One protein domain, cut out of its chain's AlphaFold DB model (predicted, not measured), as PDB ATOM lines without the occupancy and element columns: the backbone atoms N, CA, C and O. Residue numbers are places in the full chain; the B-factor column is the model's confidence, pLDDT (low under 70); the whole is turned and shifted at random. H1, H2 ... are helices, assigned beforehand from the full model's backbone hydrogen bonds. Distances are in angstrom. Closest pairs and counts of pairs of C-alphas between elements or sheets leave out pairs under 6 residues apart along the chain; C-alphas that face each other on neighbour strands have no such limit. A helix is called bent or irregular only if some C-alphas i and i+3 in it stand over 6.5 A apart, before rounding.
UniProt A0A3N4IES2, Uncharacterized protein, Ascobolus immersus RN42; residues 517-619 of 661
ATOM      1  N   LEU A 517     141.634  85.566 152.667       89.00
ATOM      2  CA  LEU A 517     142.931  86.088 152.226       89.00
ATOM      3  C   LEU A 517     143.137  87.541 152.658       89.00
ATOM      4  O   LEU A 517     144.199  87.871 153.184       89.00
ATOM      5  N   VAL A 518     142.118  88.391 152.507       91.88
ATOM      6  CA  VAL A 518     142.181  89.785 152.966       91.88
ATOM      7  C   VAL A 518     142.342  89.853 154.484       91.88
ATOM      8  O   VAL A 518     143.187  90.597 154.970       91.88
ATOM      9  N   ASN A 519     141.607  89.042 155.251       94.38
ATOM     10  CA  ASN A 519     141.777  88.996 156.704       94.38
ATOM     11  C   ASN A 519     143.213  88.612 157.101       94.38
ATOM     12  O   ASN A 519     143.794  89.246 157.979       94.38
ATOM     13  N   ARG A 520     143.801  87.602 156.444       92.94
ATOM     14  CA  ARG A 520     145.193  87.188 156.685       92.94
ATOM     15  C   ARG A 520     146.182  88.301 156.346       92.94
ATOM     16  O   ARG A 520     147.044  88.592 157.165       92.94
ATOM     17  N   LEU A 521     146.010  88.983 155.213       89.81
ATOM     18  CA  LEU A 521     146.844  90.130 154.832       89.81
ATOM     19  C   LEU A 521     146.790  91.264 155.857       89.81
ATOM     20  O   LEU A 521     147.826  91.793 156.253       89.81
ATOM     21  N   LEU A 522     145.593  91.609 156.329       90.69
ATOM     22  CA  LEU A 522     145.420  92.635 157.356       90.69
ATOM     23  C   LEU A 522     146.005  92.205 158.708       90.69
ATOM     24  O   LEU A 522     146.547  93.027 159.442       90.69
ATOM     25  N   ASN A 523     145.918  90.919 159.061       90.75
ATOM     26  CA  ASN A 523     146.580  90.379 160.256       90.75
ATOM     27  C   ASN A 523     148.105  90.395 160.130       90.75
ATOM     28  O   ASN A 523     148.787  90.555 161.136       90.75
ATOM     29  N   ALA A 524     148.617  90.268 158.908       86.81
ATOM     30  CA  ALA A 524     150.036  90.324 158.608       86.81
ATOM     31  C   ALA A 524     150.594  91.756 158.482       86.81
ATOM     32  O   ALA A 524     151.765  91.937 158.172       86.81
ATOM     33  N   GLY A 525     149.783  92.778 158.783       88.44
ATOM     34  CA  GLY A 525     150.234  94.167 158.880       88.44
ATOM     35  C   GLY A 525     150.047  95.001 157.613       88.44
ATOM     36  O   GLY A 525     150.571  96.109 157.550       88.44
ATOM     37  N   CYS A 526     149.298  94.509 156.620       88.12
ATOM     38  CA  CYS A 526     148.896  95.331 155.480       88.12
ATOM     39  C   CYS A 526     148.053  96.525 155.964       88.12
ATOM     40  O   CYS A 526     147.073  96.329 156.689       88.12
ATOM     41  N   ASP A 527     148.434  97.749 155.580       88.69
ATOM     42  CA  ASP A 527     147.736  98.966 156.004       88.69
ATOM     43  C   ASP A 527     146.337  99.044 155.361       88.69
ATOM     44  O   ASP A 527     146.229  99.187 154.138       88.69
ATOM     45  N   PRO A 528     145.246  99.003 156.150       91.81
ATOM     46  CA  PRO A 528     143.891  99.121 155.614       91.81
ATOM     47  C   PRO A 528     143.583 100.512 155.031       91.81
ATOM     48  O   PRO A 528     142.568 100.673 154.356       91.81
ATOM     49  N   ASN A 529     144.434 101.511 155.289       89.56
ATOM     50  CA  ASN A 529     144.335 102.872 154.760       89.56
ATOM     51  C   ASN A 529     145.266 103.137 153.577       89.56
ATOM     52  O   ASN A 529     145.339 104.283 153.126       89.56
ATOM     53  N   ALA A 530     145.973 102.120 153.074       86.12
ATOM     54  CA  ALA A 530     146.829 102.291 151.911       86.12
ATOM     55  C   ALA A 530     146.013 102.912 150.766       86.12
ATOM     56  O   ALA A 530     144.949 102.412 150.400       86.12
ATOM     57  N   ALA A 531     146.477 104.032 150.214       79.44
ATOM     58  CA  ALA A 531     145.781 104.647 149.094       79.44
ATOM     59  C   ALA A 531     145.790 103.656 147.912       79.44
ATOM     60  O   ALA A 531     146.872 103.187 147.535       79.44
ATOM     61  N   PRO A 532     144.624 103.314 147.333       73.19
ATOM     62  CA  PRO A 532     144.584 102.522 146.118       73.19
ATOM     63  C   PRO A 532     145.308 103.294 145.025       73.19
ATOM     64  O   PRO A 532     145.197 104.521 144.924       73.19
ATOM     65  N   ARG A 533     146.116 102.586 144.243       70.50
ATOM     66  CA  ARG A 533     146.975 103.235 143.254       70.50
ATOM     67  C   ARG A 533     146.299 103.193 141.892       70.50
ATOM     68  O   ARG A 533     145.570 102.257 141.581       70.50
ATOM     69  N   ARG A 534     146.514 104.237 141.085       66.44
ATOM     70  CA  ARG A 534     145.885 104.397 139.766       66.44
ATOM     71  C   ARG A 534     146.064 103.141 138.922       66.44
ATOM     72  O   ARG A 534     147.188 102.803 138.569       66.44
ATOM     73  N   TRP A 535     144.957 102.510 138.535       59.72
ATOM     74  CA  TRP A 535     144.980 101.449 137.536       59.72
ATOM     75  C   TRP A 535     145.254 102.082 136.159       59.72
ATOM     76  O   TRP A 535     144.393 102.805 135.653       59.72
ATOM     77  N   PRO A 536     146.413 101.839 135.518       56.53
ATOM     78  CA  PRO A 536     146.808 102.556 134.297       56.53
ATOM     79  C   PRO A 536     145.981 102.166 133.061       56.53
ATOM     80  O   PRO A 536     146.136 102.736 131.990       56.53
ATOM     81  N   TYR A 537     145.095 101.175 133.171       53.53
ATOM     82  CA  TYR A 537     144.478 100.566 131.993       53.53
ATOM     83  C   TYR A 537     143.309 101.355 131.383       53.53
ATOM     84  O   TYR A 537     142.964 101.115 130.230       53.53
ATOM     85  N   ASN A 538     142.754 102.337 132.100       54.50
ATOM     86  CA  ASN A 538     141.685 103.204 131.595       54.50
ATOM     87  C   ASN A 538     142.107 104.681 131.571       54.50
ATOM     88  O   ASN A 538     141.371 105.550 132.019       54.50
ATOM     89  N   GLU A 539     143.275 104.996 131.005       51.28
ATOM     90  CA  GLU A 539     143.685 106.395 130.761       51.28
ATOM     91  C   GLU A 539     142.700 107.181 129.876       51.28
ATOM     92  O   GLU A 539     142.730 108.408 129.857       51.28
ATOM     93  N   ARG A 540     141.804 106.493 129.153       54.53
ATOM     94  CA  ARG A 540     140.766 107.133 128.332       54.53
ATOM     95  C   ARG A 540     139.542 107.606 129.109       54.53
ATOM     96  O   ARG A 540     138.730 108.316 128.528       54.53
ATOM     97  N   GLU A 541     139.404 107.251 130.382       55.56
ATOM     98  CA  GLU A 541     138.373 107.830 131.236       55.56
ATOM     99  C   GLU A 541     139.026 108.745 132.276       55.56
ATOM    100  O   GLU A 541     139.846 108.319 133.093       55.56
ATOM    101  N   GLU A 542     138.585 110.002 132.330       56.62
ATOM    102  CA  GLU A 542     138.889 110.957 133.412       56.62
ATOM    103  C   GLU A 542     138.470 110.442 134.814       56.62
ATOM    104  O   GLU A 542     138.732 111.073 135.836       56.62
ATOM    105  N   SER A 543     137.879 109.243 134.894       55.91
ATOM    106  CA  SER A 543     137.515 108.520 136.110       55.91
ATOM    107  C   SER A 543     138.712 107.957 136.899       55.91
ATOM    108  O   SER A 543     138.529 107.472 138.011       55.91
ATOM    109  N   SER A 544     139.957 108.054 136.415       50.72
ATOM    110  CA  SER A 544     141.158 107.509 137.092       50.72
ATOM    111  C   SER A 544     141.533 108.167 138.443       50.72
ATOM    112  O   SER A 544     142.552 107.831 139.045       50.72
ATOM    113  N   GLY A 545     140.719 109.091 138.964       62.50
ATOM    114  CA  GLY A 545     140.768 109.588 140.350       62.50
ATOM    115  C   GLY A 545     139.622 109.095 141.248       62.50
ATOM    116  O   GLY A 545     139.429 109.646 142.331       62.50
ATOM    117  N   LYS A 546     138.819 108.119 140.800       70.38
ATOM    118  CA  LYS A 546     137.529 107.778 141.427       70.38
ATOM    119  C   LYS A 546     137.650 107.164 142.822       70.38
ATOM    120  O   LYS A 546     136.776 107.401 143.651       70.38
ATOM    121  N   TYR A 547     138.716 106.419 143.098       83.12
ATOM    122  CA  TYR A 547     138.901 105.738 144.378       83.12
ATOM    123  C   TYR A 547     140.099 106.334 145.123       83.12
ATOM    124  O   TYR A 547     141.207 106.366 144.597       83.12
ATOM    125  N   LYS A 548     139.869 106.825 146.344       86.19
ATOM    126  CA  LYS A 548     140.894 107.384 147.246       86.19
ATOM    127  C   LYS A 548     141.230 106.442 148.405       86.19
ATOM    128  O   LYS A 548     142.224 106.668 149.085       86.19
ATOM    129  N   THR A 549     140.422 105.407 148.654       89.88
ATOM    130  CA  THR A 549     140.631 104.442 149.751       89.88
ATOM    131  C   THR A 549     140.407 102.997 149.293       89.88
ATOM    132  O   THR A 549     139.653 102.756 148.347       89.88
ATOM    133  N   LEU A 550     141.007 102.015 149.985       89.00
ATOM    134  CA  LEU A 550     140.756 100.590 149.708       89.00
ATOM    135  C   LEU A 550     139.279 100.221 149.832       89.00
ATOM    136  O   LEU A 550     138.805  99.383 149.071       89.00
ATOM    137  N   ILE A 551     138.543 100.857 150.749       92.00
ATOM    138  CA  ILE A 551     137.096 100.651 150.899       92.00
ATOM    139  C   ILE A 551     136.383 100.971 149.582       92.00
ATOM    140  O   ILE A 551     135.579 100.171 149.109       92.00
ATOM    141  N   GLU A 552     136.712 102.098 148.951       90.56
ATOM    142  CA  GLU A 552     136.101 102.482 147.675       90.56
ATOM    143  C   GLU A 552     136.466 101.511 146.552       90.56
ATOM    144  O   GLU A 552     135.586 101.131 145.781       90.56
ATOM    145  N   CYS A 553     137.718 101.042 146.504       89.81
ATOM    146  CA  CYS A 553     138.126 100.013 145.543       89.81
ATOM    147  C   CYS A 553     137.365  98.702 145.739       89.81
ATOM    148  O   CYS A 553     136.906  98.116 144.766       89.81
ATOM    149  N   VAL A 554     137.178  98.245 146.981       91.12
ATOM    150  CA  VAL A 554     136.407  97.024 147.267       91.12
ATOM    151  C   VAL A 554     134.955  97.189 146.821       91.12
ATOM    152  O   VAL A 554     134.407  96.294 146.178       91.12
ATOM    153  N   ILE A 555     134.333  98.333 147.108       91.25
ATOM    154  CA  ILE A 555     132.932  98.611 146.757       91.25
ATOM    155  C   ILE A 555     132.746  98.739 145.238       91.25
ATOM    156  O   ILE A 555     131.741  98.264 144.704       91.25
ATOM    157  N   GLY A 556     133.720  99.337 144.548       87.75
ATOM    158  CA  GLY A 556     133.758  99.481 143.093       87.75
ATOM    159  C   GLY A 556     134.277  98.252 142.334       87.75
ATOM    160  O   GLY A 556     134.379  98.298 141.106       87.75
ATOM    161  N   SER A 557     134.641  97.174 143.032       90.00
ATOM    162  CA  SER A 557     135.158  95.939 142.430       90.00
ATOM    163  C   SER A 557     134.034  95.007 141.945       90.00
ATOM    164  O   SER A 557     132.894  95.117 142.402       90.00
ATOM    165  N   PRO A 558     134.323  94.023 141.069       90.25
ATOM    166  CA  PRO A 558     133.347  93.014 140.640       90.25
ATOM    167  C   PRO A 558     133.045  91.935 141.704       90.25
ATOM    168  O   PRO A 558     132.347  90.961 141.414       90.25
ATOM    169  N   VAL A 559     133.579  92.062 142.925       89.62
ATOM    170  CA  VAL A 559     133.351  91.113 144.027       89.62
ATOM    171  C   VAL A 559     131.853  91.052 144.382       89.62
ATOM    172  O   VAL A 559     131.197  92.093 144.412       89.62
ATOM    173  N   PRO A 560     131.274  89.871 144.686       93.19
ATOM    174  CA  PRO A 560     129.882  89.771 145.124       93.19
ATOM    175  C   PRO A 560     129.584  90.659 146.340       93.19
ATOM    176  O   PRO A 560     130.379  90.716 147.273       93.19
ATOM    177  N   ILE A 561     128.404  91.287 146.384       92.50
ATOM    178  CA  ILE A 561     128.028  92.264 147.429       92.50
ATOM    179  C   ILE A 561     128.230  91.719 148.854       92.50
ATOM    180  O   ILE A 561     128.745  92.428 149.715       92.50
ATOM    181  N   GLY A 562     127.874  90.455 149.110       93.75
ATOM    182  CA  GLY A 562     128.086  89.830 150.421       93.75
ATOM    183  C   GLY A 562     129.566  89.722 150.814       93.75
ATOM    184  O   GLY A 562     129.913  89.956 151.969       93.75
ATOM    185  N   GLU A 563     130.447  89.429 149.852       93.69
ATOM    186  CA  GLU A 563     131.900  89.420 150.063       93.69
ATOM    187  C   GLU A 563     132.452  90.843 150.215       93.69
ATOM    188  O   GLU A 563     133.278  91.068 151.097       93.69
ATOM    189  N   GLN A 564     131.968  91.813 149.426       94.56
ATOM    190  CA  GLN A 564     132.344  93.226 149.571       94.56
ATOM    191  C   GLN A 564     132.053  93.720 150.994       94.56
ATOM    192  O   GLN A 564     132.947  94.258 151.641       94.56
ATOM    193  N   ARG A 565     130.840  93.474 151.511       95.44
ATOM    194  CA  ARG A 565     130.440  93.829 152.886       95.44
ATOM    195  C   ARG A 565     131.381  93.222 153.923       95.44
ATOM    196  O   ARG A 565     131.889  93.926 154.791       95.44
ATOM    197  N   ALA A 566     131.677  91.927 153.796       95.94
ATOM    198  CA  ALA A 566     132.591  91.242 154.705       95.94
ATOM    199  C   ALA A 566     134.017  91.826 154.659       95.94
ATOM    200  O   ALA A 566     134.636  92.013 155.706       95.94
ATOM    201  N   ILE A 567     134.534  92.149 153.468       94.50
ATOM    202  CA  ILE A 567     135.859  92.761 153.299       94.50
ATOM    203  C   ILE A 567     135.890  94.180 153.882       94.50
ATOM    204  O   ILE A 567     136.819  94.508 154.616       94.50
ATOM    205  N   VAL A 568     134.877  95.008 153.612       95.75
ATOM    206  CA  VAL A 568     134.777  96.369 154.167       95.75
ATOM    207  C   VAL A 568     134.714  96.327 155.694       95.75
ATOM    208  O   VAL A 568     135.476  97.034 156.351       95.75
ATOM    209  N   ALA A 569     133.905  95.433 156.268       96.38
ATOM    210  CA  ALA A 569     133.835  95.245 157.715       96.38
ATOM    211  C   ALA A 569     135.191  94.845 158.320       96.38
ATOM    212  O   ALA A 569     135.557  95.317 159.398       96.38
ATOM    213  N   LEU A 570     135.970  94.007 157.626       96.50
ATOM    214  CA  LEU A 570     137.330  93.659 158.044       96.50
ATOM    215  C   LEU A 570     138.282  94.856 157.985       96.50
ATOM    216  O   LEU A 570     139.035  95.058 158.935       96.50
ATOM    217  N   LEU A 571     138.239  95.649 156.910       95.19
ATOM    218  CA  LEU A 571     139.054  96.858 156.763       95.19
ATOM    219  C   LEU A 571     138.775  97.846 157.901       95.19
ATOM    220  O   LEU A 571     139.707  98.277 158.581       95.19
ATOM    221  N   VAL A 572     137.501  98.136 158.179       96.38
ATOM    222  CA  VAL A 572     137.089  99.036 159.269       96.38
ATOM    223  C   VAL A 572     137.496  98.481 160.630       96.38
ATOM    224  O   VAL A 572     138.127  99.183 161.419       96.38
ATOM    225  N   LYS A 573     137.255  97.188 160.887       96.44
ATOM    226  CA  LYS A 573     137.706  96.512 162.117       96.44
ATOM    227  C   LYS A 573     139.222  96.612 162.323       96.44
ATOM    228  O   LYS A 573     139.689  96.562 163.460       96.44
ATOM    229  N   LYS A 574     139.991  96.722 161.239       96.31
ATOM    230  CA  LYS A 574     141.453  96.852 161.248       96.31
ATOM    231  C   LYS A 574     141.947  98.298 161.255       96.31
ATOM    232  O   LYS A 574     143.153  98.505 161.305       96.31
ATOM    233  N   GLY A 575     141.041  99.274 161.304       96.38
ATOM    234  CA  GLY A 575     141.368 100.691 161.436       96.38
ATOM    235  C   GLY A 575     141.357 101.471 160.123       96.38
ATOM    236  O   GLY A 575     141.968 102.539 160.066       96.38
ATOM    237  N   ALA A 576     140.691 100.973 159.072       95.81
ATOM    238  CA  ALA A 576     140.377 101.805 157.913       95.81
ATOM    239  C   ALA A 576     139.552 103.023 158.351       95.81
ATOM    240  O   ALA A 576     138.568 102.889 159.083       95.81
ATOM    241  N   ARG A 577     139.953 104.211 157.906       95.44
ATOM    242  CA  ARG A 577     139.275 105.469 158.205       95.44
ATOM    243  C   ARG A 577     137.976 105.547 157.416       95.44
ATOM    244  O   ARG A 577     137.970 105.384 156.199       95.44
ATOM    245  N   VAL A 578     136.899 105.843 158.132       96.00
ATOM    246  CA  VAL A 578     135.590 106.153 157.565       96.00
ATOM    247  C   VAL A 578     135.297 107.608 157.897       96.00
ATOM    248  O   VAL A 578     134.954 107.929 159.031       96.00
ATOM    249  N   ASP A 579     135.526 108.499 156.933       93.94
ATOM    250  CA  ASP A 579     135.243 109.928 157.062       93.94
ATOM    251  C   ASP A 579     133.965 110.326 156.305       93.94
ATOM    252  O   ASP A 579     133.397 109.549 155.536       93.94
ATOM    253  N   GLU A 580     133.484 111.547 156.552       92.62
ATOM    254  CA  GLU A 580     132.262 112.087 155.936       92.62
ATOM    255  C   GLU A 580     132.341 112.072 154.396       92.62
ATOM    256  O   GLU A 580     131.353 111.795 153.719       92.62
ATOM    257  N   GLU A 581     133.533 112.295 153.838       92.31
ATOM    258  CA  GLU A 581     133.785 112.306 152.395       92.31
ATOM    259  C   GLU A 581     133.729 110.897 151.781       92.31
ATOM    260  O   GLU A 581     133.231 110.711 150.667       92.31
ATOM    261  N   LEU A 582     134.230 109.880 152.485       92.62
ATOM    262  CA  LEU A 582     134.063 108.481 152.106       92.62
ATOM    263  C   LEU A 582     132.586 108.087 152.147       92.62
ATOM    264  O   LEU A 582     132.098 107.476 151.198       92.62
ATOM    265  N   LEU A 583     131.870 108.454 153.215       92.75
ATOM    266  CA  LEU A 583     130.442 108.163 153.355       92.75
ATOM    267  C   LEU A 583     129.637 108.796 152.219       92.75
ATOM    268  O   LEU A 583     128.855 108.100 151.575       92.75
ATOM    269  N   TYR A 584     129.893 110.068 151.903       90.69
ATOM    270  CA  TYR A 584     129.263 110.764 150.781       90.69
ATOM    271  C   TYR A 584     129.509 110.038 149.450       90.69
ATOM    272  O   TYR A 584     128.573 109.774 148.694       90.69
ATOM    273  N   ARG A 585     130.753 109.633 149.166       89.50
ATOM    274  CA  ARG A 585     131.092 108.945 147.909       89.50
ATOM    275  C   ARG A 585     130.507 107.537 147.811       89.50
ATOM    276  O   ARG A 585     130.039 107.153 146.741       89.50
ATOM    277  N   VAL A 586     130.499 106.779 148.903       89.12
ATOM    278  CA  VAL A 586     129.958 105.413 148.927       89.12
ATOM    279  C   VAL A 586     128.429 105.416 148.874       89.12
ATOM    280  O   VAL A 586     127.842 104.674 148.085       89.12
ATOM    281  N   MET A 587     127.780 106.240 149.698       89.56
ATOM    282  CA  MET A 587     126.326 106.221 149.860       89.56
ATOM    283  C   MET A 587     125.623 106.977 148.742       89.56
ATOM    284  O   MET A 587     124.785 106.384 148.073       89.56
ATOM    285  N   LYS A 588     126.007 108.235 148.486       83.75
ATOM    286  CA  LYS A 588     125.330 109.083 147.500       83.75
ATOM    287  C   LYS A 588     125.734 108.712 146.078       83.75
ATOM    288  O   LYS A 588     124.931 108.193 145.313       83.75
ATOM    289  N   LYS A 589     127.017 108.880 145.732       78.00
ATOM    290  CA  LYS A 589     127.489 108.617 144.356       78.00
ATOM    291  C   LYS A 589     127.420 107.141 143.964       78.00
ATOM    292  O   LYS A 589     127.283 106.826 142.787       78.00
ATOM    293  N   GLY A 590     127.564 106.239 144.934       78.75
ATOM    294  CA  GLY A 590     127.495 104.798 144.703       78.75
ATOM    295  C   GLY A 590     126.105 104.185 144.879       78.75
ATOM    296  O   GLY A 590     125.906 103.050 144.445       78.75
ATOM    297  N   GLY A 591     125.168 104.869 145.547       88.19
ATOM    298  CA  GLY A 591     123.880 104.296 145.951       88.19
ATOM    299  C   GLY A 591     123.999 103.125 146.939       88.19
ATOM    300  O   GLY A 591     123.092 102.297 147.032       88.19
ATOM    301  N   ARG A 592     125.130 102.980 147.651       91.94
ATOM    302  CA  ARG A 592     125.465 101.787 148.460       91.94
ATOM    303  C   ARG A 592     125.121 101.945 149.939       91.94
ATOM    304  O   ARG A 592     125.931 101.644 150.815       91.94
ATOM    305  N   TRP A 593     123.895 102.372 150.236       92.00
ATOM    306  CA  TRP A 593     123.361 102.436 151.608       92.00
ATOM    307  C   TRP A 593     123.427 101.088 152.342       92.00
ATOM    308  O   TRP A 593     123.536 101.020 153.564       92.00
ATOM    309  N   ASP A 594     123.454  99.998 151.580       93.81
ATOM    310  CA  ASP A 594     123.596  98.637 152.072       93.81
ATOM    311  C   ASP A 594     124.943  98.334 152.764       93.81
ATOM    312  O   ASP A 594     125.090  97.276 153.378       93.81
ATOM    313  N   MET A 595     125.916  99.250 152.681       94.94
ATOM    314  CA  MET A 595     127.238  99.146 153.310       94.94
ATOM    315  C   MET A 595     127.316  99.727 154.727       94.94
ATOM    316  O   MET A 595     128.332  99.526 155.388       94.94
ATOM    317  N   MET A 596     126.280 100.415 155.220       94.31
ATOM    318  CA  MET A 596     126.310 101.113 156.517       94.31
ATOM    319  C   MET A 596     126.784 100.245 157.686       94.31
ATOM    320  O   MET A 596     127.707 100.618 158.409       94.31
ATOM    321  N   GLU A 597     126.199  99.053 157.827       95.19
ATOM    322  CA  GLU A 597     126.558  98.116 158.896       95.19
ATOM    323  C   GLU A 597     128.029  97.688 158.792       95.19
ATOM    324  O   GLU A 597     128.740  97.626 159.792       95.19
ATOM    325  N   SER A 598     128.517  97.453 157.568       96.19
ATOM    326  CA  SER A 598     129.916  97.074 157.320       96.19
ATOM    327  C   SER A 598     130.888  98.227 157.558       96.19
ATOM    328  O   SER A 598     132.033  97.994 157.934       96.19
ATOM    329  N   LEU A 599     130.437  99.469 157.377       95.25
ATOM    330  CA  LEU A 599     131.204 100.668 157.703       95.25
ATOM    331  C   LEU A 599     131.208 100.975 159.209       95.25
ATOM    332  O   LEU A 599     131.948 101.853 159.643       95.25
ATOM    333  N   GLY A 600     130.413 100.252 160.005       95.62
ATOM    334  CA  GLY A 600     130.276 100.485 161.440       95.62
ATOM    335  C   GLY A 600     129.545 101.786 161.772       95.62
ATOM    336  O   GLY A 600     129.785 102.349 162.838       95.62
ATOM    337  N   VAL A 601     128.684 102.270 160.870       95.19
ATOM    338  CA  VAL A 601     127.991 103.556 161.014       95.19
ATOM    339  C   VAL A 601     126.486 103.337 161.174       95.19
ATOM    340  O   VAL A 601     125.867 102.592 160.412       95.19
ATOM    341  N   ASP A 602     125.897 103.981 162.183       95.06
ATOM    342  CA  ASP A 602     124.457 103.943 162.465       95.06
ATOM    343  C   ASP A 602     123.724 105.052 161.687       95.06
ATOM    344  O   ASP A 602     124.284 106.107 161.400       95.06
ATOM    345  N   TRP A 603     122.438 104.854 161.391       93.81
ATOM    346  CA  TRP A 603     121.558 105.870 160.792       93.81
ATOM    347  C   TRP A 603     121.440 107.151 161.623       93.81
ATOM    348  O   TRP A 603     121.068 108.201 161.105       93.81
ATOM    349  N   LYS A 604     121.736 107.068 162.919       94.75
ATOM    350  CA  LYS A 604     121.750 108.201 163.844       94.75
ATOM    351  C   LYS A 604     123.063 108.977 163.828       94.75
ATOM    352  O   LYS A 604     123.103 110.039 164.454       94.75
ATOM    353  N   ASP A 605     124.100 108.467 163.166       94.81
ATOM    354  CA  ASP A 605     125.389 109.142 163.070       94.81
ATOM    355  C   ASP A 605     125.228 110.486 162.350       94.81
ATOM    356  O   ASP A 605     124.576 110.595 161.308       94.81
ATOM    357  N   GLU A 606     125.811 111.529 162.929       94.25
ATOM    358  CA  GLU A 606     125.698 112.888 162.416       94.25
ATOM    359  C   GLU A 606     126.327 113.028 161.025       94.25
ATOM    360  O   GLU A 606     125.814 113.776 160.195       94.25
ATOM    361  N   ALA A 607     127.383 112.266 160.724       92.12
ATOM    362  CA  ALA A 607     127.970 112.244 159.390       92.12
ATOM    363  C   ALA A 607     126.991 111.666 158.354       92.12
ATOM    364  O   ALA A 607     126.870 112.205 157.257       92.12
ATOM    365  N   VAL A 608     126.227 110.626 158.713       92.12
ATOM    366  CA  VAL A 608     125.200 110.040 157.830       92.12
ATOM    367  C   VAL A 608     124.048 111.013 157.615       92.12
ATOM    368  O   VAL A 608     123.602 111.188 156.481       92.12
ATOM    369  N   LYS A 609     123.598 111.704 158.671       93.44
ATOM    370  CA  LYS A 609     122.570 112.745 158.536       93.44
ATOM    371  C   LYS A 609     123.019 113.866 157.608       93.44
ATOM    372  O   LYS A 609     122.244 114.260 156.747       93.44
ATOM    373  N   LYS A 610     124.263 114.339 157.733       92.88
ATOM    374  CA  LYS A 610     124.821 115.363 156.837       92.88
ATOM    375  C   LYS A 610     124.874 114.901 155.386       92.88
ATOM    376  O   LYS A 610     124.514 115.671 154.503       92.88
ATOM    377  N   VAL A 611     125.288 113.656 155.136       91.69
ATOM    378  CA  VAL A 611     125.287 113.083 153.779       91.69
ATOM    379  C   VAL A 611     123.869 113.049 153.208       91.69
ATOM    380  O   VAL A 611     123.684 113.430 152.058       91.69
ATOM    381  N   LYS A 612     122.874 112.677 154.022       90.62
ATOM    382  CA  LYS A 612     121.462 112.656 153.622       90.62
ATOM    383  C   LYS A 612     120.874 114.059 153.415       90.62
ATOM    384  O   LYS A 612     120.125 114.270 152.476       90.62
ATOM    385  N   MET A 613     121.229 115.039 154.247       89.94
ATOM    386  CA  MET A 613     120.805 116.437 154.057       89.94
ATOM    387  C   MET A 613     121.394 117.037 152.774       89.94
ATOM    388  O   MET A 613     120.686 117.724 152.051       89.94
ATOM    389  N   ARG A 614     122.659 116.721 152.450       88.12
ATOM    390  CA  ARG A 614     123.276 117.086 151.160       88.12
ATOM    391  C   ARG A 614     122.644 116.383 149.958       88.12
ATOM    392  O   ARG A 614     122.924 116.755 148.824       88.12
ATOM    393  N   GLU A 615     121.907 115.298 150.169       84.38
ATOM    394  CA  GLU A 615     121.144 114.635 149.110       84.38
ATOM    395  C   GLU A 615     119.948 115.507 148.732       84.38
ATOM    396  O   GLU A 615     119.891 115.974 147.602       84.38
ATOM    397  N   VAL A 616     119.127 115.863 149.726       85.31
ATOM    398  CA  VAL A 616     117.951 116.734 149.561       85.31
ATOM    399  C   VAL A 616     118.327 118.087 148.951       85.31
ATOM    400  O   VAL A 616     117.716 118.514 147.980       85.31
ATOM    401  N   SER A 617     119.392 118.721 149.450       84.00
ATOM    402  CA  SER A 617     119.781 120.056 148.987       84.00
ATOM    403  C   SER A 617     120.414 120.099 147.594       84.00
ATOM    404  O   SER A 617     120.675 121.188 147.115       84.00
ATOM    405  N   GLU A 618     120.813 118.980 146.983       81.94
ATOM    406  CA  GLU A 618     121.322 118.997 145.596       81.94
ATOM    407  C   GLU A 618     120.209 118.655 144.597       81.94
ATOM    408  O   GLU A 618     120.236 119.169 143.481       81.94
ATOM    409  N   ASP A 619     119.224 117.846 145.001       78.88
ATOM    410  CA  ASP A 619     118.069 117.520 144.160       78.88
ATOM    411  C   ASP A 619     117.175 118.760 143.960       78.88
ATOM    412  O   ASP A 619     116.805 119.058 142.824       78.88
TER     413      ASP A 619
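What this domain is: This is residues 517 to 619 of the 661 residues of an uncharacterized protein of Ascobolus immersus RN42 (UniProt A0A3N4IES2). Helices are stacked side by side in a short row: H1 at one end, then the helical hairpin of H3 and H4, then the pair H5 and H6, and H7 at the other end. From one side a long loop between H1 and H3, with the small helix H2 in it, reaches away, and its tip, residues 537 to 543, sticks out free. The 103 printed residues include seven named helices, H1 to H7 in order, and no named strand; the class is all helix. The whole is compact, with a radius of gyration of the C-alphas of 14.2 A and spans of 41 by 35 by 22 A.

How they stand to each other: H1, residues 517 to 523, touches H4, residues 561 to 573, which meets it with residues 567 to 571 alone; the closest C-alphas, of Asn 519 and Leu 570, are 6.6 A apart, and the two run the same way at a shallow tilt of 7 degrees. H2, residues 542 to 545, touches no helix. H3, residues 550 to 555, forms a helical hairpin with H4, opposite ways at a shallow tilt of 21 degrees; the C-alphas of Ile 551 and Val 568 come closest, at 5.9 A. H3 only just touches H5, residues 580 to 589, with 3 pairs of C-alphas within 8 A, the closest being Glu 552 and Val 586 at 6.9 A. H4 touches H6, residues 593 to 599, at a steep tilt of 37 degrees, only just past shallow; the closest C-alphas are those of Ala 569 and Ser 598, 4.3 A. H5 and H6 only just touch, with 3 pairs within 8 A, and only at the corner, the closest C-alphas being those of Met 587 and Trp 593 at 5.1 A. H7, residues 606 to 619, touches H5 at a steep tilt of 44 degrees, with the C-alphas of Tyr 584 and Val 611 closest at 5.5 A. H1 and H7 are apart. Every O i to N i+4 pair is within hydrogen-bond range in H1, H3 and H4; H5 has 5 of 6, H7 9 of 10, and H6 1 of 3 beside 3 of 4 O i to N i+3 pairs, while H2 is too short for an i+4 pair.

Where its parts are: H1 begins at C-alpha 517, (142.931, 86.088, 152.226). H4 measures 18.1 A, H5 13.0 A and H7 20.3 A; H7 ends at C-alpha 619, (118.069, 117.520, 144.160). H2 and H6 are irregular: C-alphas 542 and 545 are 7.3 A apart, and 594 and 597 are 7.5 A apart.

The domain as a whole: The C-alphas farthest apart are those of Ala 524 and Asp 619, 44.4 A. The printed part has no cut. The link from H1 to H2, 18 residues, is long. The mean pLDDT of the printed part is 86.6, and residues 534 to 545 are under 70.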